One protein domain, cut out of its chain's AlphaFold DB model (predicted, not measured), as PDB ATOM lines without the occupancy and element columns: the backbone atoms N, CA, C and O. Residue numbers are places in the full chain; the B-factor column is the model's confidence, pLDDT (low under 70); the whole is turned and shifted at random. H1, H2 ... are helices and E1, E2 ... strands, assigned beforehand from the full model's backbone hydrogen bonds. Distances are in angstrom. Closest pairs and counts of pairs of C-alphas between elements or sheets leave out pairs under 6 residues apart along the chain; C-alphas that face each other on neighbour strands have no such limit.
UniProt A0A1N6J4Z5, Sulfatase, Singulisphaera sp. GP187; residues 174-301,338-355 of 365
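AT A GLANCE: This is residues 174 to 301 and 338 to 355 of the 365 residues of the protein "Sulfatase" of Singulisphaera sp. GP187 (UniProt A0A1N6J4Z5). Little regular structure is present: a mass of loops holds a tiny sheet, E1 and E2, with helix H4 on one side, helices H2 and H3 on the other, and H1 far out among loops. The printed part has 146 residues, with four helices and two parallel strands in the order H1 H2 H3 E1 E2 H4, mostly helix, though named elements hold only 43 residues. It is compact, with a radius of gyration of the C-alphas of 16.4 A and spans of 46 by 42 by 33 A.

HOW THE PARTS SIT: E1, residues 274 to 276, and E2, residues 295 to 297, are parallel at 4 degrees, with N 275 and O 295 2.9 A apart, within hydrogen-bond range. Phe 276 of E1 and Ile 344 of H4, residues 341 to 353, have the closest C-alphas of the two, 6.2 A apart. H2, residues 231 to 240, and H3, residues 262 to 267, only just touch, with 3 pairs of C-alphas within 8 A; the closest, Phe 239 and Leu 262, are 5.1 A apart. H1, residues 209 to 216, touches no helix. Every O i to N i+4 pair is within hydrogen-bond range in H1, H2, H3 and H4.

IN THESE COORDINATES: H1 begins at C-alpha 209 (220.041, 210.468, 310.840) and H4, 18.0 A long, ends at C-alpha 353 (243.113, 217.860, 301.918).

THE WHOLE: Residues 302 to 337 are not printed, a gap of 11.8 A between C-alphas 301 and 338. The links H1 to H2, H2 to H3 and E1 to E2 are long. Residues 174 to 180 and 338 have pLDDT under 70.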
ATOM      1  N   ALA A 174     245.894 239.681 304.742       65.06
ATOM      2  CA  ALA A 174     246.397 239.003 305.922       65.06
ATOM      3  C   ALA A 174     245.294 239.165 306.967       65.06
ATOM      4  O   ALA A 174     244.988 240.289 307.361       65.06
ATOM      5  N   ALA A 175     244.581 238.072 307.270       57.41
ATOM      6  CA  ALA A 175     243.435 238.128 308.166       57.41
ATOM      7  C   ALA A 175     243.909 238.887 309.409       57.41
ATOM      8  O   ALA A 175     244.969 238.499 309.915       57.41
ATOM      9  N   PRO A 176     243.206 239.942 309.876       52.12
ATOM     10  CA  PRO A 176     243.716 240.796 310.947       52.12
ATOM     11  C   PRO A 176     244.212 239.972 312.126       52.12
ATOM     12  O   PRO A 176     245.194 240.322 312.761       52.12
ATOM     13  N   LEU A 177     243.614 238.802 312.341       47.94
ATOM     14  CA  LEU A 177     244.168 237.787 313.192       47.94
ATOM     15  C   LEU A 177     243.839 236.391 312.601       47.94
ATOM     16  O   LEU A 177     242.693 236.114 312.236       47.94
ATOM     17  N   ARG A 178     244.748 235.416 312.730       50.84
ATOM     18  CA  ARG A 178     244.350 234.184 313.438       50.84
ATOM     19  C   ARG A 178     243.844 234.651 314.807       50.84
ATOM     20  O   ARG A 178     244.586 234.593 315.783       50.84
ATOM     21  N   ALA A 179     242.640 235.230 314.870       56.31
ATOM     22  CA  ALA A 179     242.045 235.643 316.133       56.31
ATOM     23  C   ALA A 179     241.937 234.316 316.836       56.31
ATOM     24  O   ALA A 179     241.309 233.416 316.278       56.31
ATOM     25  N   ARG A 180     242.673 234.127 317.932       54.88
ATOM     26  CA  ARG A 180     242.648 232.888 318.706       54.88
ATOM     27  C   ARG A 180     241.166 232.576 318.976       54.88
ATOM     28  O   ARG A 180     240.574 233.216 319.830       54.88
ATOM     29  N   GLY A 181     240.538 231.710 318.168       72.44
ATOM     30  CA  GLY A 181     239.086 231.480 318.196       72.44
ATOM     31  C   GLY A 181     238.299 231.509 316.871       72.44
ATOM     32  O   GLY A 181     237.174 231.013 316.879       72.44
ATOM     33  N   ALA A 182     238.821 232.013 315.743       80.00
ATOM     34  CA  ALA A 182     238.075 232.002 314.471       80.00
ATOM     35  C   ALA A 182     237.719 230.565 314.031       80.00
ATOM     36  O   ALA A 182     238.586 229.689 313.988       80.00
ATOM     37  N   LYS A 183     236.440 230.312 313.729       88.00
ATOM     38  CA  LYS A 183     235.915 228.978 313.396       88.00
ATOM     39  C   LYS A 183     235.798 228.788 311.890       88.00
ATOM     40  O   LYS A 183     235.533 229.730 311.152       88.00
ATOM     41  N   ASN A 184     235.948 227.546 311.437       90.94
ATOM     42  CA  ASN A 184     235.567 227.186 310.076       90.94
ATOM     43  C   ASN A 184     234.042 227.249 309.944       90.94
ATOM     44  O   ASN A 184     233.328 226.824 310.850       90.94
ATOM     45  N   VAL A 185     233.563 227.742 308.805       93.44
ATOM     46  CA  VAL A 185     232.136 227.782 308.472       93.44
ATOM     47  C   VAL A 185     231.890 226.805 307.331       93.44
ATOM     48  O   VAL A 185     232.568 226.869 306.306       93.44
ATOM     49  N   VAL A 186     230.932 225.900 307.514       95.00
ATOM     50  CA  VAL A 186     230.471 224.970 306.479       95.00
ATOM     51  C   VAL A 186     228.975 225.183 306.307       95.00
ATOM     52  O   VAL A 186     228.211 224.999 307.251       95.00
ATOM     53  N   LEU A 187     228.569 225.583 305.104       95.88
ATOM     54  CA  LEU A 187     227.169 225.735 304.728       95.88
ATOM     55  C   LEU A 187     226.767 224.547 303.850       95.88
ATOM     56  O   LEU A 187     227.304 224.382 302.756       95.88
ATOM     57  N   ILE A 188     225.845 223.719 304.340       95.12
ATOM     58  CA  ILE A 188     225.314 222.559 303.615       95.12
ATOM     59  C   ILE A 188     223.891 222.891 303.176       95.12
ATOM     60  O   ILE A 188     223.042 223.187 304.014       95.12
ATOM     61  N   VAL A 189     223.629 222.810 301.872       94.25
ATOM     62  CA  VAL A 189     222.299 223.055 301.303       94.25
ATOM     63  C   VAL A 189     221.790 221.789 300.630       94.25
ATOM     64  O   VAL A 189     222.446 221.231 299.753       94.25
ATOM     65  N   LEU A 190     220.601 221.343 301.038       93.56
ATOM     66  CA  LEU A 190     219.848 220.308 300.342       93.56
ATOM     67  C   LEU A 190     218.813 221.014 299.464       93.56
ATOM     68  O   LEU A 190     217.799 221.509 299.952       93.56
ATOM     69  N   ASP A 191     219.086 221.106 298.169       91.31
ATOM     70  CA  ASP A 191     218.221 221.837 297.248       91.31
ATOM     71  C   ASP A 191     216.887 221.111 297.025       91.31
ATOM     72  O   ASP A 191     216.842 219.895 296.832       91.31
ATOM     73  N   THR A 192     215.792 221.871 297.043       91.44
ATOM     74  CA  THR A 192     214.399 221.394 296.952       91.44
ATOM     75  C   THR A 192     213.956 220.432 298.069       91.44
ATOM     76  O   THR A 192     212.934 219.754 297.939       91.44
ATOM     77  N   VAL A 193     214.691 220.373 299.187       93.62
ATOM     78  CA  VAL A 193     214.311 219.533 300.331       93.62
ATOM     79  C   VAL A 193     213.050 220.064 301.011       93.62
ATOM     80  O   VAL A 193     212.888 221.263 301.220       93.62
ATOM     81  N   ARG A 194     212.159 219.155 301.408       93.94
ATOM     82  CA  ARG A 194     211.020 219.476 302.272       93.94
ATOM     83  C   ARG A 194     211.334 219.067 303.701       93.94
ATOM     84  O   ARG A 194     211.696 217.916 303.931       93.94
ATOM     85  N   ALA A 195     211.115 219.969 304.658       95.25
ATOM     86  CA  ALA A 195     211.282 219.672 306.083       95.25
ATOM     87  C   ALA A 195     210.464 218.439 306.507       95.25
ATOM     88  O   ALA A 195     211.001 217.527 307.123       95.25
ATOM     89  N   GLN A 196     209.212 218.342 306.046       94.88
ATOM     90  CA  GLN A 196     208.308 217.212 306.313       94.88
ATOM     91  C   GLN A 196     208.794 215.856 305.762       94.88
ATOM     92  O   GLN A 196     208.213 214.825 306.078       94.88
ATOM     93  N   SER A 197     209.836 215.835 304.925       96.12
ATOM     94  CA  SER A 197     210.456 214.606 304.410       96.12
ATOM     95  C   SER A 197     211.688 214.164 305.215       96.12
ATOM     96  O   SER A 197     212.316 213.161 304.869       96.12
ATOM     97  N   LEU A 198     212.055 214.891 306.273       97.19
ATOM     98  CA  LEU A 198     213.202 214.597 307.130       97.19
ATOM     99  C   LEU A 198     212.725 214.009 308.461       97.19
ATOM    100  O   LEU A 198     211.858 214.586 309.119       97.19
ATOM    101  N   SER A 199     213.314 212.893 308.899       96.88
ATOM    102  CA  SER A 199     213.035 212.320 310.227       96.88
ATOM    103  C   SER A 199     213.357 213.291 311.369       96.88
ATOM    104  O   SER A 199     212.677 213.271 312.389       96.88
ATOM    105  N   LEU A 200     214.275 214.240 311.141       96.38
ATOM    106  CA  LEU A 200     214.562 215.375 312.027       96.38
ATOM    107  C   LEU A 200     213.323 216.230 312.371       96.38
ATOM    108  O   LEU A 200     213.293 216.884 313.412       96.38
ATOM    109  N   TYR A 201     212.316 216.248 311.495       96.19
ATOM    110  CA  TYR A 201     211.051 216.964 311.688       96.19
ATOM    111  C   TYR A 201     209.854 216.006 311.811       96.19
ATOM    112  O   TYR A 201     208.721 216.391 311.538       96.19
ATOM    113  N   GLY A 202     210.091 214.751 312.213       94.88
ATOM    114  CA  GLY A 202     209.030 213.784 312.509       94.88
ATOM    115  C   GLY A 202     208.560 212.934 311.325       94.88
ATOM    116  O   GLY A 202     207.527 212.276 311.426       94.88
ATOM    117  N   TYR A 203     209.288 212.906 310.201       97.00
ATOM    118  CA  TYR A 203     208.967 211.973 309.116       97.00
ATOM    119  C   TYR A 203     209.120 210.514 309.579       97.00
ATOM    120  O   TYR A 203     210.140 210.144 310.156       97.00
ATOM    121  N   GLY A 204     208.132 209.663 309.280       96.69
ATOM    122  CA  GLY A 204     208.063 208.290 309.806       96.69
ATOM    123  C   GLY A 204     209.165 207.327 309.334       96.69
ATOM    124  O   GLY A 204     209.277 206.224 309.858       96.69
ATOM    125  N   ARG A 205     209.990 207.713 308.350       96.94
ATOM    126  CA  ARG A 205     211.169 206.947 307.909       96.94
ATOM    127  C   ARG A 205     212.439 207.686 308.315       96.94
ATOM    128  O   ARG A 205     212.490 208.900 308.169       96.94
ATOM    129  N   LYS A 206     213.488 206.954 308.704       96.81
ATOM    130  CA  LYS A 206     214.799 207.493 309.120       96.81
ATOM    131  C   LYS A 206     215.609 208.059 307.939       96.81
ATOM    132  O   LYS A 206     216.581 207.455 307.493       96.81
ATOM    133  N   THR A 207     215.184 209.200 307.401       97.06
ATOM    134  CA  THR A 207     215.757 209.828 306.199       97.06
ATOM    135  C   THR A 207     216.910 210.786 306.487       97.06
ATOM    136  O   THR A 207     217.692 211.069 305.582       97.06
ATOM    137  N   SER A 208     217.057 211.279 307.721       96.81
ATOM    138  CA  SER A 208     218.048 212.307 308.064       96.81
ATOM    139  C   SER A 208     218.858 212.037 309.346       96.81
ATOM    140  O   SER A 208     219.065 212.966 310.129       96.81
ATOM    141  N   PRO A 209     219.385 210.817 309.574       96.69
ATOM    142  CA  PRO A 209     220.041 210.468 310.840       96.69
ATOM    143  C   PRO A 209     221.295 211.300 311.149       96.69
ATOM    144  O   PRO A 209     221.578 211.611 312.302       96.69
ATOM    145  N   ASN A 210     222.047 211.712 310.125       96.19
ATOM    146  CA  ASN A 210     223.208 212.582 310.325       96.19
ATOM    147  C   ASN A 210     222.803 214.009 310.720       96.19
ATOM    148  O   ASN A 210     223.506 214.639 311.505       96.19
ATOM    149  N   LEU A 211     221.673 214.511 310.204       96.25
ATOM    150  CA  LEU A 211     221.160 215.829 310.587       96.25
ATOM    151  C   LEU A 211     220.592 215.809 312.011       96.25
ATOM    152  O   LEU A 211     220.768 216.783 312.728       96.25
ATOM    153  N   GLU A 212     219.985 214.698 312.444       96.88
ATOM    154  CA  GLU A 212     219.573 214.486 313.843       96.88
ATOM    155  C   GLU A 212     220.754 214.568 314.802       96.88
ATOM    156  O   GLU A 212     220.688 215.297 315.788       96.88
ATOM    157  N   ARG A 213     221.863 213.894 314.480       96.81
ATOM    158  CA  ARG A 213     223.079 213.966 315.296       96.81
ATOM    159  C   ARG A 213     223.626 215.394 315.382       96.81
ATOM    160  O   ARG A 213     223.963 215.849 316.465       96.81
ATOM    161  N   ILE A 214     223.677 216.113 314.258       96.06
ATOM    162  CA  ILE A 214     224.131 217.513 314.234       96.06
ATOM    163  C   ILE A 214     223.192 218.412 315.050       96.06
ATOM    164  O   ILE A 214     223.657 219.275 315.786       96.06
ATOM    165  N   ALA A 215     221.878 218.211 314.941       96.00
ATOM    166  CA  ALA A 215     220.889 218.994 315.672       96.00
ATOM    167  C   ALA A 215     220.931 218.741 317.186       96.00
ATOM    168  O   ALA A 215     220.682 219.670 317.945       96.00
ATOM    169  N   ALA A 216     221.274 217.525 317.626       96.44
ATOM    170  CA  ALA A 216     221.432 217.191 319.045       96.44
ATOM    171  C   ALA A 216     222.605 217.932 319.712       96.44
ATOM    172  O   ALA A 216     222.574 218.188 320.911       96.44
ATOM    173  N   GLU A 217     223.624 218.293 318.931       97.12
ATOM    174  CA  GLU A 217     224.801 219.048 319.380       97.12
ATOM    175  C   GLU A 217     224.681 220.559 319.077       97.12
ATOM    176  O   GLU A 217     225.615 221.321 319.333       97.12
ATOM    177  N   GLY A 218     223.559 221.008 318.502       95.38
ATOM    178  CA  GLY A 218     223.417 222.347 317.930       95.38
ATOM    179  C   GLY A 218     222.046 222.984 318.140       95.38
ATOM    180  O   GLY A 218     221.294 222.636 319.045       95.38
ATOM    181  N   VAL A 219     221.727 223.961 317.288       96.19
ATOM    182  CA  VAL A 219     220.437 224.664 317.298       96.19
ATOM    183  C   VAL A 219     219.628 224.243 316.077       96.19
ATOM    184  O   VAL A 219     220.104 224.326 314.944       96.19
ATOM    185  N   ARG A 220     218.386 223.815 316.313       95.06
ATOM    186  CA  ARG A 220     217.405 223.463 315.281       95.06
ATOM    187  C   ARG A 220     216.288 224.500 315.273       95.06
ATOM    188  O   ARG A 220     215.727 224.804 316.318       95.06
ATOM    189  N   PHE A 221     215.943 225.001 314.093       95.69
ATOM    190  CA  PHE A 221     214.812 225.907 313.911       95.69
ATOM    191  C   PHE A 221     213.596 225.120 313.421       95.69
ATOM    192  O   PHE A 221     213.627 224.567 312.326       95.69
ATOM    193  N   ASP A 222     212.510 225.106 314.195       93.00
ATOM    194  CA  ASP A 222     211.250 224.462 313.785       93.00
ATOM    195  C   ASP A 222     210.534 225.206 312.645       93.00
ATOM    196  O   ASP A 222     209.704 224.627 311.947       93.00
ATOM    197  N   GLN A 223     210.860 226.487 312.446       93.25
ATOM    198  CA  GLN A 223     210.265 227.371 311.439       93.25
ATOM    199  C   GLN A 223     211.351 228.097 310.627       93.25
ATOM    200  O   GLN A 223     211.455 229.322 310.635       93.25
ATOM    201  N   ALA A 224     212.187 227.334 309.919       93.56
ATOM    202  CA  ALA A 224     213.115 227.881 308.929       93.56
ATOM    203  C   ALA A 224     212.403 228.074 307.577       93.56
ATOM    204  O   ALA A 224     212.155 227.106 306.855       93.56
ATOM    205  N   LEU A 225     212.063 229.320 307.233       94.31
ATOM    206  CA  LEU A 225     211.333 229.661 306.007       94.31
ATOM    207  C   LEU A 225     212.282 230.129 304.895       94.31
ATOM    208  O   LEU A 225     213.153 230.970 305.117       94.31
ATOM    209  N   ALA A 226     212.094 229.604 303.682       95.06
ATOM    210  CA  ALA A 226     212.804 230.073 302.494       95.06
ATOM    211  C   ALA A 226     212.252 231.431 302.037       95.06
ATOM    212  O   ALA A 226     211.043 231.657 302.055       95.06
ATOM    213  N   THR A 227     213.128 232.324 301.572       95.44
ATOM    214  CA  THR A 227     212.728 233.661 301.106       95.44
ATOM    215  C   THR A 227     212.024 233.639 299.747       95.44
ATOM    216  O   THR A 227     211.345 234.601 299.400       95.44
ATOM    217  N   ALA A 228     212.165 232.553 298.979       95.06
ATOM    218  CA  ALA A 228     211.514 232.349 297.689       95.06
ATOM    219  C   ALA A 228     211.119 230.874 297.485       95.06
ATOM    220  O   ALA A 228     211.804 229.986 297.992       95.06
ATOM    221  N   PRO A 229     210.084 230.586 296.670       91.81
ATOM    222  CA  PRO A 229     209.622 229.219 296.413       91.81
ATOM    223  C   PRO A 229     210.474 228.441 295.394       91.81
ATOM    224  O   PRO A 229     210.165 227.291 295.092       91.81
ATOM    225  N   TRP A 230     211.519 229.047 294.826       91.12
ATOM    226  CA  TRP A 230     212.356 228.421 293.802       91.12
ATOM    227  C   TRP A 230     213.844 228.714 294.014       91.12
ATOM    228  O   TRP A 230     214.221 229.707 294.642       91.12
ATOM    229  N   THR A 231     214.686 227.807 293.509       93.31
ATOM    230  CA  THR A 231     216.097 227.642 293.893       93.31
ATOM    231  C   THR A 231     216.922 228.923 293.780       93.31
ATOM    232  O   THR A 231     217.522 229.330 294.774       93.31
ATOM    233  N   ALA A 232     216.957 229.562 292.605       93.62
ATOM    234  CA  ALA A 232     217.887 230.657 292.318       93.62
ATOM    235  C   ALA A 232     217.740 231.857 293.283       93.62
ATOM    236  O   ALA A 232     218.705 232.164 293.988       93.62
ATOM    237  N   PRO A 233     216.567 232.507 293.419       95.31
ATOM    238  CA  PRO A 233     216.424 233.617 294.362       95.31
ATOM    239  C   PRO A 233     216.434 233.187 295.828       95.31
ATOM    240  O   PRO A 233     216.848 233.979 296.668       95.31
ATOM    241  N   SER A 234     216.040 231.949 296.157       96.00
ATOM    242  CA  SER A 234     216.184 231.453 297.532       96.00
ATOM    243  C   SER A 234     217.660 231.365 297.934       96.00
ATOM    244  O   SER A 234     218.008 231.743 299.051       96.00
ATOM    245  N   HIS A 235     218.538 230.901 297.036       96.38
ATOM    246  CA  HIS A 235     219.985 230.875 297.273       96.38
ATOM    247  C   HIS A 235     220.575 232.286 297.279       96.38
ATOM    248  O   HIS A 235     221.378 232.611 298.149       96.38
ATOM    249  N   ALA A 236     220.147 233.152 296.357       96.88
ATOM    250  CA  ALA A 236     220.622 234.530 296.307       96.88
ATOM    251  C   ALA A 236     220.262 235.314 297.579       96.88
ATOM    252  O   ALA A 236     221.113 236.016 298.124       96.88
ATOM    253  N   GLY A 237     219.043 235.151 298.100       96.88
ATOM    254  CA  GLY A 237     218.638 235.745 299.373       96.88
ATOM    255  C   GLY A 237     219.416 235.170 300.556       96.88
ATOM    256  O   GLY A 237     219.884 235.925 301.401       96.88
ATOM    257  N   MET A 238     219.666 233.854 300.572       96.31
ATOM    258  CA  MET A 238     220.525 233.217 301.581       96.31
ATOM    259  C   MET A 238     221.959 233.765 301.556       96.31
ATOM    260  O   MET A 238     222.564 233.956 302.608       96.31
ATOM    261  N   PHE A 239     222.515 234.029 300.371       96.94
ATOM    262  CA  PHE A 239     223.882 234.528 300.234       96.94
ATOM    263  C   PHE A 239     224.006 236.032 300.461       96.94
ATOM    264  O   PHE A 239     225.062 236.463 300.898       96.94
ATOM    265  N   THR A 240     222.982 236.838 300.194       97.75
ATOM    266  CA  THR A 240     223.067 238.310 300.309       97.75
ATOM    267  C   THR A 240     222.364 238.877 301.545       97.75
ATOM    268  O   THR A 240     222.563 240.041 301.890       97.75
ATOM    269  N   GLY A 241     221.518 238.081 302.205       97.06
ATOM    270  CA  GLY A 241     220.642 238.543 303.282       97.06
ATOM    271  C   GLY A 241     219.507 239.460 302.811       97.06
ATOM    272  O   GLY A 241     218.889 240.114 303.645       97.06
ATOM    273  N   GLN A 242     219.243 239.539 301.503       97.69
ATOM    274  CA  GLN A 242     218.189 240.382 300.927       97.69
ATOM    275  C   GLN A 242     216.960 239.565 300.521       97.69
ATOM    276  O   GLN A 242     217.041 238.362 300.246       97.69
ATOM    277  N   LEU A 243     215.808 240.231 300.441       97.19
ATOM    278  CA  LEU A 243     214.585 239.625 299.925       97.19
ATOM    279  C   LEU A 243     214.618 239.556 298.388       97.19
ATOM    280  O   LEU A 243     215.182 240.442 297.747       97.19
ATOM    281  N   PRO A 244     213.962 238.559 297.763       94.88
ATOM    282  CA  PRO A 244     213.995 238.369 296.311       94.88
ATOM    283  C   PRO A 244     213.585 239.596 295.496       94.88
ATOM    284  O   PRO A 244     214.136 239.814 294.425       94.88
ATOM    285  N   GLY A 245     212.660 240.417 296.005       94.94
ATOM    286  CA  GLY A 245     212.220 241.642 295.328       94.94
ATOM    287  C   GLY A 245     213.304 242.718 295.191       94.94
ATOM    288  O   GLY A 245     213.145 243.631 294.391       94.94
ATOM    289  N   GLN A 246     214.398 242.614 295.948       96.44
ATOM    290  CA  GLN A 246     215.548 243.522 295.879       96.44
ATOM    291  C   GLN A 246     216.659 242.987 294.963       96.44
ATOM    292  O   GLN A 246     217.619 243.698 294.682       96.44
ATOM    293  N   LEU A 247     216.568 241.727 294.531       97.00
ATOM    294  CA  LEU A 247     217.636 241.040 293.815       97.00
ATOM    295  C   LEU A 247     217.366 241.027 292.308       97.00
ATOM    296  O   LEU A 247     216.248 240.815 291.851       97.00
ATOM    297  N   SER A 248     218.429 241.207 291.532       95.31
ATOM    298  CA  SER A 248     218.418 241.181 290.062       95.31
ATOM    299  C   SER A 248     218.191 239.787 289.464       95.31
ATOM    300  O   SER A 248     217.798 239.670 288.299       95.31
ATOM    301  N   ILE A 249     218.444 238.736 290.251       93.62
ATOM    302  CA  ILE A 249     218.400 237.349 289.795       93.62
ATOM    303  C   ILE A 249     216.985 236.938 289.363       93.62
ATOM    304  O   ILE A 249     215.995 237.160 290.058       93.62
ATOM    305  N   GLY A 250     216.895 236.280 288.212       89.00
ATOM    306  CA  GLY A 250     215.645 235.795 287.642       89.00
ATOM    307  C   GLY A 250     215.872 234.626 286.691       89.00
ATOM    308  O   GLY A 250     216.930 234.006 286.686       89.00
ATOM    309  N   TRP A 251     214.875 234.308 285.863       82.94
ATOM    310  CA  TRP A 251     214.942 233.154 284.952       82.94
ATOM    311  C   TRP A 251     216.058 233.267 283.910       82.94
ATOM    312  O   TRP A 251     216.630 232.261 283.498       82.94
ATOM    313  N   THR A 252     216.342 234.493 283.480       81.94
ATOM    314  CA  THR A 252     217.314 234.820 282.427       81.94
ATOM    315  C   THR A 252     218.333 235.862 282.875       81.94
ATOM    316  O   THR A 252     219.140 236.323 282.073       81.94
ATOM    317  N   ARG A 253     218.286 236.273 284.148       89.00
ATOM    318  CA  ARG A 253     219.144 237.326 284.693       89.00
ATOM    319  C   ARG A 253     219.969 236.784 285.858       89.00
ATOM    320  O   ARG A 253     219.377 236.188 286.761       89.00
ATOM    321  N   PRO A 254     221.298 236.969 285.849       92.56
ATOM    322  CA  PRO A 254     222.149 236.578 286.964       92.56
ATOM    323  C   PRO A 254     221.986 237.521 288.158       92.56
ATOM    324  O   PRO A 254     221.471 238.630 288.025       92.56
ATOM    325  N   LEU A 255     222.488 237.087 289.312       95.44
ATOM    326  CA  LEU A 255     222.731 237.944 290.463       95.44
ATOM    327  C   LEU A 255     223.878 238.919 290.157       95.44
ATOM    328  O   LEU A 255     225.040 238.528 290.033       95.44
ATOM    329  N   ASP A 256     223.540 240.195 290.063       95.25
ATOM    330  CA  ASP A 256     224.463 241.313 289.880       95.25
ATOM    331  C   ASP A 256     225.231 241.696 291.154       95.25
ATOM    332  O   ASP A 256     224.940 241.236 292.255       95.25
ATOM    333  N   GLY A 257     226.218 242.583 290.999       95.69
ATOM    334  CA  GLY A 257     227.131 243.039 292.052       95.69
ATOM    335  C   GLY A 257     226.546 243.968 293.121       95.69
ATOM    336  O   GLY A 257     227.304 244.418 293.974       95.69
ATOM    337  N   THR A 258     225.245 244.277 293.081       97.25
ATOM    338  CA  THR A 258     224.629 245.331 293.907       97.25
ATOM    339  C   THR A 258     224.760 245.055 295.405       97.25
ATOM    340  O   THR A 258     225.074 245.958 296.180       97.25
ATOM    341  N   TYR A 259     224.587 243.795 295.814       97.50
ATOM    342  CA  TYR A 259     224.778 243.360 297.196       97.50
ATOM    343  C   TYR A 259     225.963 242.391 297.305       97.50
ATOM    344  O   TYR A 259     226.102 241.494 296.459       97.50
ATOM    345  N   PRO A 260     226.821 242.532 298.333       96.81
ATOM    346  CA  PRO A 260     227.862 241.557 298.603       96.81
ATOM    347  C   PRO A 260     227.247 240.244 299.096       96.81
ATOM    348  O   PRO A 260     226.329 240.218 299.912       96.81
ATOM    349  N   THR A 261     227.792 239.140 298.609       97.62
ATOM    350  CA  THR A 261     227.472 237.786 299.062       97.62
ATOM    351  C   THR A 261     228.220 237.445 300.355       97.62
ATOM    352  O   THR A 261     229.265 238.018 300.673       97.62
ATOM    353  N   LEU A 262     227.738 236.437 301.083       96.19
ATOM    354  CA  LEU A 262     228.368 235.886 302.280       96.19
ATOM    355  C   LEU A 262     229.806 235.444 301.986       96.19
ATOM    356  O   LEU A 262     230.704 235.669 302.796       96.19
ATOM    357  N   ALA A 263     230.040 234.852 300.812       95.81
ATOM    358  CA  ALA A 263     231.369 234.439 300.389       95.81
ATOM    359  C   ALA A 263     232.293 235.646 300.141       95.81
ATOM    360  O   ALA A 263     233.429 235.639 300.614       95.81
ATOM    361  N   GLU A 264     231.821 236.715 299.490       94.81
ATOM    362  CA  GLU A 264     232.600 237.956 299.335       94.81
ATOM    363  C   GLU A 264     232.914 238.577 300.705       94.81
ATOM    364  O   GLU A 264     234.066 238.903 300.995       94.81
ATOM    365  N   PHE A 265     231.919 238.659 301.591       93.62
ATOM    366  CA  PHE A 265     232.060 239.202 302.943       93.62
ATOM    367  C   PHE A 265     233.053 238.420 303.820       93.62
ATOM    368  O   PHE A 265     233.818 239.015 304.586       93.62
ATOM    369  N   LEU A 266     233.059 237.088 303.730       92.00
ATOM    370  CA  LEU A 266     234.040 236.241 304.413       92.00
ATOM    371  C   LEU A 266     235.422 236.353 303.757       92.00
ATOM    372  O   LEU A 266     236.445 236.378 304.449       92.00
ATOM    373  N   GLY A 267     235.466 236.471 302.429       89.75
ATOM    374  CA  GLY A 267     236.687 236.655 301.651       89.75
ATOM    375  C   GLY A 267     237.471 237.905 302.057       89.75
ATOM    376  O   GLY A 267     238.690 237.814 302.241       89.75
ATOM    377  N   THR A 268     236.781 239.030 302.288       88.69
ATOM    378  CA  THR A 268     237.391 240.281 302.793       88.69
ATOM    379  C   THR A 268     237.918 240.160 304.225       88.69
ATOM    380  O   THR A 268     238.782 240.930 304.630       88.69
ATOM    381  N   ARG A 269     237.479 239.146 304.982       87.75
ATOM    382  CA  ARG A 269     237.960 238.821 306.340       87.75
ATOM    383  C   ARG A 269     239.043 237.745 306.364       87.75
ATOM    384  O   ARG A 269     239.385 237.225 307.422       87.75
ATOM    385  N   GLY A 270     239.588 237.391 305.201       86.31
ATOM    386  CA  GLY A 270     240.691 236.441 305.093       86.31
ATOM    387  C   GLY A 270     240.275 234.967 305.103       86.31
ATOM    388  O   GLY A 270     241.147 234.090 305.107       86.31
ATOM    389  N   TYR A 271     238.977 234.653 305.031       88.31
ATOM    390  CA  TYR A 271     238.536 233.271 304.832       88.31
ATOM    391  C   TYR A 271     238.928 232.770 303.440       88.31
ATOM    392  O   TYR A 271     238.991 233.524 302.464       88.31
ATOM    393  N   ARG A 272     239.211 231.468 303.345       89.75
ATOM    394  CA  ARG A 272     239.278 230.750 302.067       89.75
ATOM    395  C   ARG A 272     237.887 230.205 301.779       89.75
ATOM    396  O   ARG A 272     237.403 229.362 302.526       89.75
ATOM    397  N   THR A 273     237.268 230.700 300.722       92.88
ATOM    398  CA  THR A 273     235.899 230.375 300.331       92.88
ATOM    399  C   THR A 273     235.913 229.402 299.160       92.88
ATOM    400  O   THR A 273     236.636 229.619 298.185       92.88
ATOM    401  N   ALA A 274     235.113 228.342 299.256       95.00
ATOM    402  CA  ALA A 274     234.850 227.454 298.134       95.00
ATOM    403  C   ALA A 274     233.397 226.985 298.098       95.00
ATOM    404  O   ALA A 274     232.773 226.863 299.154       95.00
ATOM    405  N   GLY A 275     232.894 226.725 296.893       95.38
ATOM    406  CA  GLY A 275     231.558 226.197 296.639       95.38
ATOM    407  C   GLY A 275     231.611 224.934 295.783       95.38
ATOM    408  O   GLY A 275     232.405 224.845 294.851       95.38
ATOM    409  N   PHE A 276     230.756 223.962 296.103       95.00
ATOM    410  CA  PHE A 276     230.617 222.693 295.383       95.00
ATOM    411  C   PHE A 276     229.130 222.462 295.161       95.00
ATOM    412  O   PHE A 276     228.376 222.346 296.129       95.00
ATOM    413  N   VAL A 277     228.689 222.446 293.906       92.56
ATOM    414  CA  VAL A 277     227.259 222.493 293.579       92.56
ATOM    415  C   VAL A 277     226.861 221.365 292.639       92.56
ATOM    416  O   VAL A 277     227.578 221.010 291.707       92.56
ATOM    417  N   ALA A 278     225.688 220.788 292.896       88.69
ATOM    418  CA  ALA A 278     225.092 219.756 292.049       88.69
ATOM    419  C   ALA A 278     223.996 220.309 291.125       88.69
ATOM    420  O   ALA A 278     223.701 219.705 290.092       88.69
ATOM    421  N   ASN A 279     223.381 221.443 291.484       87.75
ATOM    422  CA  ASN A 279     222.375 222.100 290.658       87.75
ATOM    423  C   ASN A 279     223.024 223.111 289.708       87.75
ATOM    424  O   ASN A 279     223.052 224.312 289.963       87.75
ATOM    425  N   THR A 280     223.517 222.612 288.581       84.19
ATOM    426  CA  THR A 280     224.154 223.430 287.545       84.19
ATOM    427  C   THR A 280     223.177 224.329 286.785       84.19
ATOM    428  O   THR A 280     223.608 225.246 286.110       84.19
ATOM    429  N   THR A 281     221.865 224.110 286.891       82.62
ATOM    430  CA  THR A 281     220.874 224.951 286.199       82.62
ATOM    431  C   THR A 281     220.662 226.285 286.911       82.62
ATOM    432  O   THR A 281     220.499 227.315 286.261       82.62
ATOM    433  N   TYR A 282     220.645 226.269 288.246       87.81
ATOM    434  CA  TYR A 282     220.279 227.437 289.056       87.81
ATOM    435  C   TYR A 282     221.379 227.918 289.994       87.81
ATOM    436  O   TYR A 282     221.207 228.961 290.614       87.81
ATOM    437  N   CYS A 283     222.481 227.180 290.103       90.19
ATOM    438  CA  CYS A 283     223.614 227.520 290.953       90.19
ATOM    439  C   CYS A 283     224.941 227.372 290.202       90.19
ATOM    440  O   CYS A 283     225.935 227.014 290.808       90.19
ATOM    441  N   SER A 284     224.980 227.582 288.886       89.75
ATOM    442  CA  SER A 284     226.250 227.662 288.154       89.75
ATOM    443  C   SER A 284     226.846 229.064 288.203       89.75
ATOM    444  O   SER A 284     226.178 230.031 288.582       89.75
ATOM    445  N   TYR A 285     228.078 229.200 287.716       89.75
ATOM    446  CA  TYR A 285     228.716 230.501 287.534       89.75
ATOM    447  C   TYR A 285     227.918 231.503 286.691       89.75
ATOM    448  O   TYR A 285     228.062 232.711 286.846       89.75
ATOM    449  N   GLU A 286     227.067 231.023 285.786       89.31
ATOM    450  CA  GLU A 286     226.275 231.891 284.910       89.31
ATOM    451  C   GLU A 286     225.163 232.603 285.680       89.31
ATOM    452  O   GLU A 286     224.623 233.590 285.203       89.31
ATOM    453  N   THR A 287     224.822 232.111 286.874       91.19
ATOM    454  CA  THR A 287     223.792 232.699 287.740       91.19
ATOM    455  C   THR A 287     224.327 233.795 288.656       91.19
ATOM    456  O   THR A 287     223.534 234.476 289.299       91.19
ATOM    457  N   GLY A 288     225.650 233.972 288.744       92.94
ATOM    458  CA  GLY A 288     226.297 234.909 289.669       92.94
ATOM    459  C   GLY A 288     226.344 234.437 291.128       92.94
ATOM    460  O   GLY A 288     226.832 235.166 291.991       92.94
ATOM    461  N   LEU A 289     225.867 233.225 291.435       94.12
ATOM    462  CA  LEU A 289     225.931 232.640 292.783       94.12
ATOM    463  C   LEU A 289     227.324 232.105 293.159       94.12
ATOM    464  O   LEU A 289     227.546 231.734 294.311       94.12
ATOM    465  N   ASP A 290     228.263 232.072 292.215       93.94
ATOM    466  CA  ASP A 290     229.675 231.743 292.438       93.94
ATOM    467  C   ASP A 290     230.481 232.916 293.018       93.94
ATOM    468  O   ASP A 290     231.620 232.735 293.459       93.94
ATOM    469  N   ARG A 291     229.905 234.121 293.034       94.06
ATOM    470  CA  ARG A 291     230.566 235.329 293.529       94.06
ATOM    471  C   ARG A 291     231.120 235.137 294.939       94.06
ATOM    472  O   ARG A 291     230.459 234.624 295.836       94.06
ATOM    473  N   GLY A 292     232.370 235.556 295.122       92.75
ATOM    474  CA  GLY A 292     233.090 235.455 296.392       92.75
ATOM    475  C   GLY A 292     233.706 234.097 296.695       92.75
ATOM    476  O   GLY A 292     234.560 234.022 297.580       92.75
ATOM    477  N   PHE A 293     233.336 233.032 295.984       93.44
ATOM    478  CA  PHE A 293     234.010 231.744 296.097       93.44
ATOM    479  C   PHE A 293     235.289 231.763 295.259       93.44
ATOM    480  O   PHE A 293     235.251 231.945 294.046       93.44
ATOM    481  N   ARG A 294     236.448 231.580 295.905       89.88
ATOM    482  CA  ARG A 294     237.732 231.515 295.184       89.88
ATOM    483  C   ARG A 294     237.884 230.219 294.396       89.88
ATOM    484  O   ARG A 294     238.496 230.224 293.338       89.88
ATOM    485  N   HIS A 295     237.326 229.138 294.932       91.88
ATOM    486  CA  HIS A 295     237.222 227.843 294.268       91.88
ATOM    487  C   HIS A 295     235.744 227.512 294.087       91.88
ATOM    488  O   HIS A 295     234.991 227.539 295.059       91.88
ATOM    489  N   TYR A 296     235.303 227.231 292.866       91.94
ATOM    490  CA  TYR A 296     233.895 226.951 292.600       91.94
ATOM    491  C   TYR A 296     233.747 225.797 291.624       91.94
ATOM    492  O   TYR A 296     234.201 225.876 290.484       91.94
ATOM    493  N   GLU A 297     233.101 224.730 292.081       91.06
ATOM    494  CA  GLU A 297     232.933 223.506 291.317       91.06
ATOM    495  C   GLU A 297     231.471 223.243 290.969       91.06
ATOM    496  O   GLU A 297     230.740 222.600 291.729       91.06
ATOM    497  N   ASP A 298     231.073 223.659 289.769       89.12
ATOM    498  CA  ASP A 298     229.724 223.488 289.236       89.12
ATOM    499  C   ASP A 298     229.611 222.353 288.219       89.12
ATOM    500  O   ASP A 298     229.200 221.243 288.559       89.12
ATOM    501  N   TYR A 299     229.981 222.607 286.971       86.44
ATOM    502  CA  TYR A 299     229.854 221.654 285.888       86.44
ATOM    503  C   TYR A 299     230.928 220.584 285.950       86.44
ATOM    504  O   TYR A 299     232.078 220.816 286.323       86.44
ATOM    505  N   ASP A 300     230.547 219.403 285.490       81.06
ATOM    506  CA  ASP A 300     231.475 218.318 285.251       81.06
ATOM    507  C   ASP A 300     232.107 218.411 283.856       81.06
ATOM    508  O   ASP A 300     231.406 218.564 282.852       81.06
ATOM    509  N   VAL A 301     233.426 218.236 283.798       84.56
ATOM    510  CA  VAL A 301     234.177 217.997 282.565       84.56
ATOM    511  C   VAL A 301     234.494 216.505 282.475       84.56
ATOM    512  O   VAL A 301     235.583 216.054 282.825       84.56
ATOM    513  N   ARG A 338     223.778 216.160 286.907       69.25
ATOM    514  CA  ARG A 338     223.920 216.590 288.299       69.25
ATOM    515  C   ARG A 338     224.994 215.733 288.956       69.25
ATOM    516  O   ARG A 338     224.967 214.511 288.821       69.25
ATOM    517  N   LYS A 339     225.920 216.370 289.673       80.75
ATOM    518  CA  LYS A 339     226.866 215.656 290.535       80.75
ATOM    519  C   LYS A 339     226.077 214.919 291.617       80.75
ATOM    520  O   LYS A 339     225.171 215.494 292.220       80.75
ATOM    521  N   ASP A 340     226.409 213.657 291.853       85.38
ATOM    522  CA  ASP A 340     225.872 212.931 292.998       85.38
ATOM    523  C   ASP A 340     226.530 213.408 294.307       85.38
ATOM    524  O   ASP A 340     227.537 214.125 294.317       85.38
ATOM    525  N   ALA A 341     225.939 213.021 295.438       86.50
ATOM    526  CA  ALA A 341     226.447 213.413 296.748       86.50
ATOM    527  C   ALA A 341     227.859 212.860 297.016       86.50
ATOM    528  O   ALA A 341     228.685 213.545 297.616       86.50
ATOM    529  N   ALA A 342     228.159 211.643 296.546       89.88
ATOM    530  CA  ALA A 342     229.469 211.018 296.725       89.88
ATOM    531  C   ALA A 342     230.577 211.832 296.047       89.88
ATOM    532  O   ALA A 342     231.660 212.020 296.605       89.88
ATOM    533  N   ARG A 343     230.290 212.366 294.863       87.12
ATOM    534  CA  ARG A 343     231.177 213.249 294.129       87.12
ATOM    535  C   ARG A 343     231.336 214.601 294.801       87.12
ATOM    536  O   ARG A 343     232.474 214.997 295.002       87.12
ATOM    537  N   ILE A 344     230.246 215.266 295.192       91.69
ATOM    538  CA  ILE A 344     230.333 216.540 295.931       91.69
ATOM    539  C   ILE A 344     231.213 216.376 297.176       91.69
ATOM    540  O   ILE A 344     232.084 217.205 297.429       91.69
ATOM    541  N   ASN A 345     231.047 215.270 297.907       92.81
ATOM    542  CA  ASN A 345     231.878 214.956 299.065       92.81
ATOM    543  C   ASN A 345     233.346 214.756 298.686       92.81
ATOM    544  O   ASN A 345     234.221 215.310 299.344       92.81
ATOM    545  N   ARG A 346     233.637 213.978 297.637       93.75
ATOM    546  CA  ARG A 346     235.011 213.738 297.176       93.75
ATOM    547  C   ARG A 346     235.696 215.030 296.730       93.75
ATOM    548  O   ARG A 346     236.835 215.259 297.121       93.75
ATOM    549  N   ASP A 347     235.000 215.859 295.963       92.25
ATOM    550  CA  ASP A 347     235.496 217.137 295.454       92.25
ATOM    551  C   ASP A 347     235.796 218.093 296.636       92.25
ATOM    552  O   ASP A 347     236.910 218.608 296.776       92.25
ATOM    553  N   PHE A 348     234.856 218.223 297.583       94.00
ATOM    554  CA  PHE A 348     235.038 219.018 298.804       94.00
ATOM    555  C   PHE A 348     236.189 218.516 299.689       94.00
ATOM    556  O   PHE A 348     237.020 219.313 300.138       94.00
ATOM    557  N   LEU A 349     236.250 217.209 299.957       94.44
ATOM    558  CA  LEU A 349     237.281 216.603 300.803       94.44
ATOM    559  C   LEU A 349     238.659 216.662 300.138       94.44
ATOM    560  O   LEU A 349     239.644 216.927 300.824       94.44
ATOM    561  N   GLY A 350     238.735 216.496 298.815       93.69
ATOM    562  CA  GLY A 350     239.963 216.678 298.044       93.69
ATOM    563  C   GLY A 350     240.480 218.114 298.136       93.69
ATOM    564  O   GLY A 350     241.651 218.336 298.448       93.69
ATOM    565  N   TRP A 351     239.592 219.100 297.973       91.12
ATOM    566  CA  TRP A 351     239.931 220.508 298.183       91.12
ATOM    567  C   TRP A 351     240.278 220.833 299.644       91.12
ATOM    568  O   TRP A 351     241.046 221.751 299.917       91.12
ATOM    569  N   LEU A 352     239.720 220.128 300.631       90.69
ATOM    570  CA  LEU A 352     240.121 220.272 302.035       90.69
ATOM    571  C   LEU A 352     241.513 219.690 302.298       90.69
ATOM    572  O   LEU A 352     242.319 220.351 302.949       90.69
ATOM    573  N   ALA A 353     241.819 218.514 301.755       89.94
ATOM    574  CA  ALA A 353     243.113 217.860 301.918       89.94
ATOM    575  C   ALA A 353     244.260 218.668 301.289       89.94
ATOM    576  O   ALA A 353     245.320 218.803 301.897       89.94
ATOM    577  N   SER A 354     244.031 219.290 300.127       83.94
ATOM    578  CA  SER A 354     245.030 220.138 299.455       83.94
ATOM    579  C   SER A 354     245.355 221.439 300.204       83.94
ATOM    580  O   SER A 354     246.298 222.145 299.845       83.94
ATOM    581  N   ARG A 355     244.592 221.782 301.253       74.50
ATOM    582  CA  ARG A 355     244.809 222.976 302.085       74.50
ATOM    583  C   ARG A 355     245.761 222.764 303.256       74.50
ATOM    584  O   ARG A 355     246.205 223.771 303.813       74.50
TER     585      ARG A 355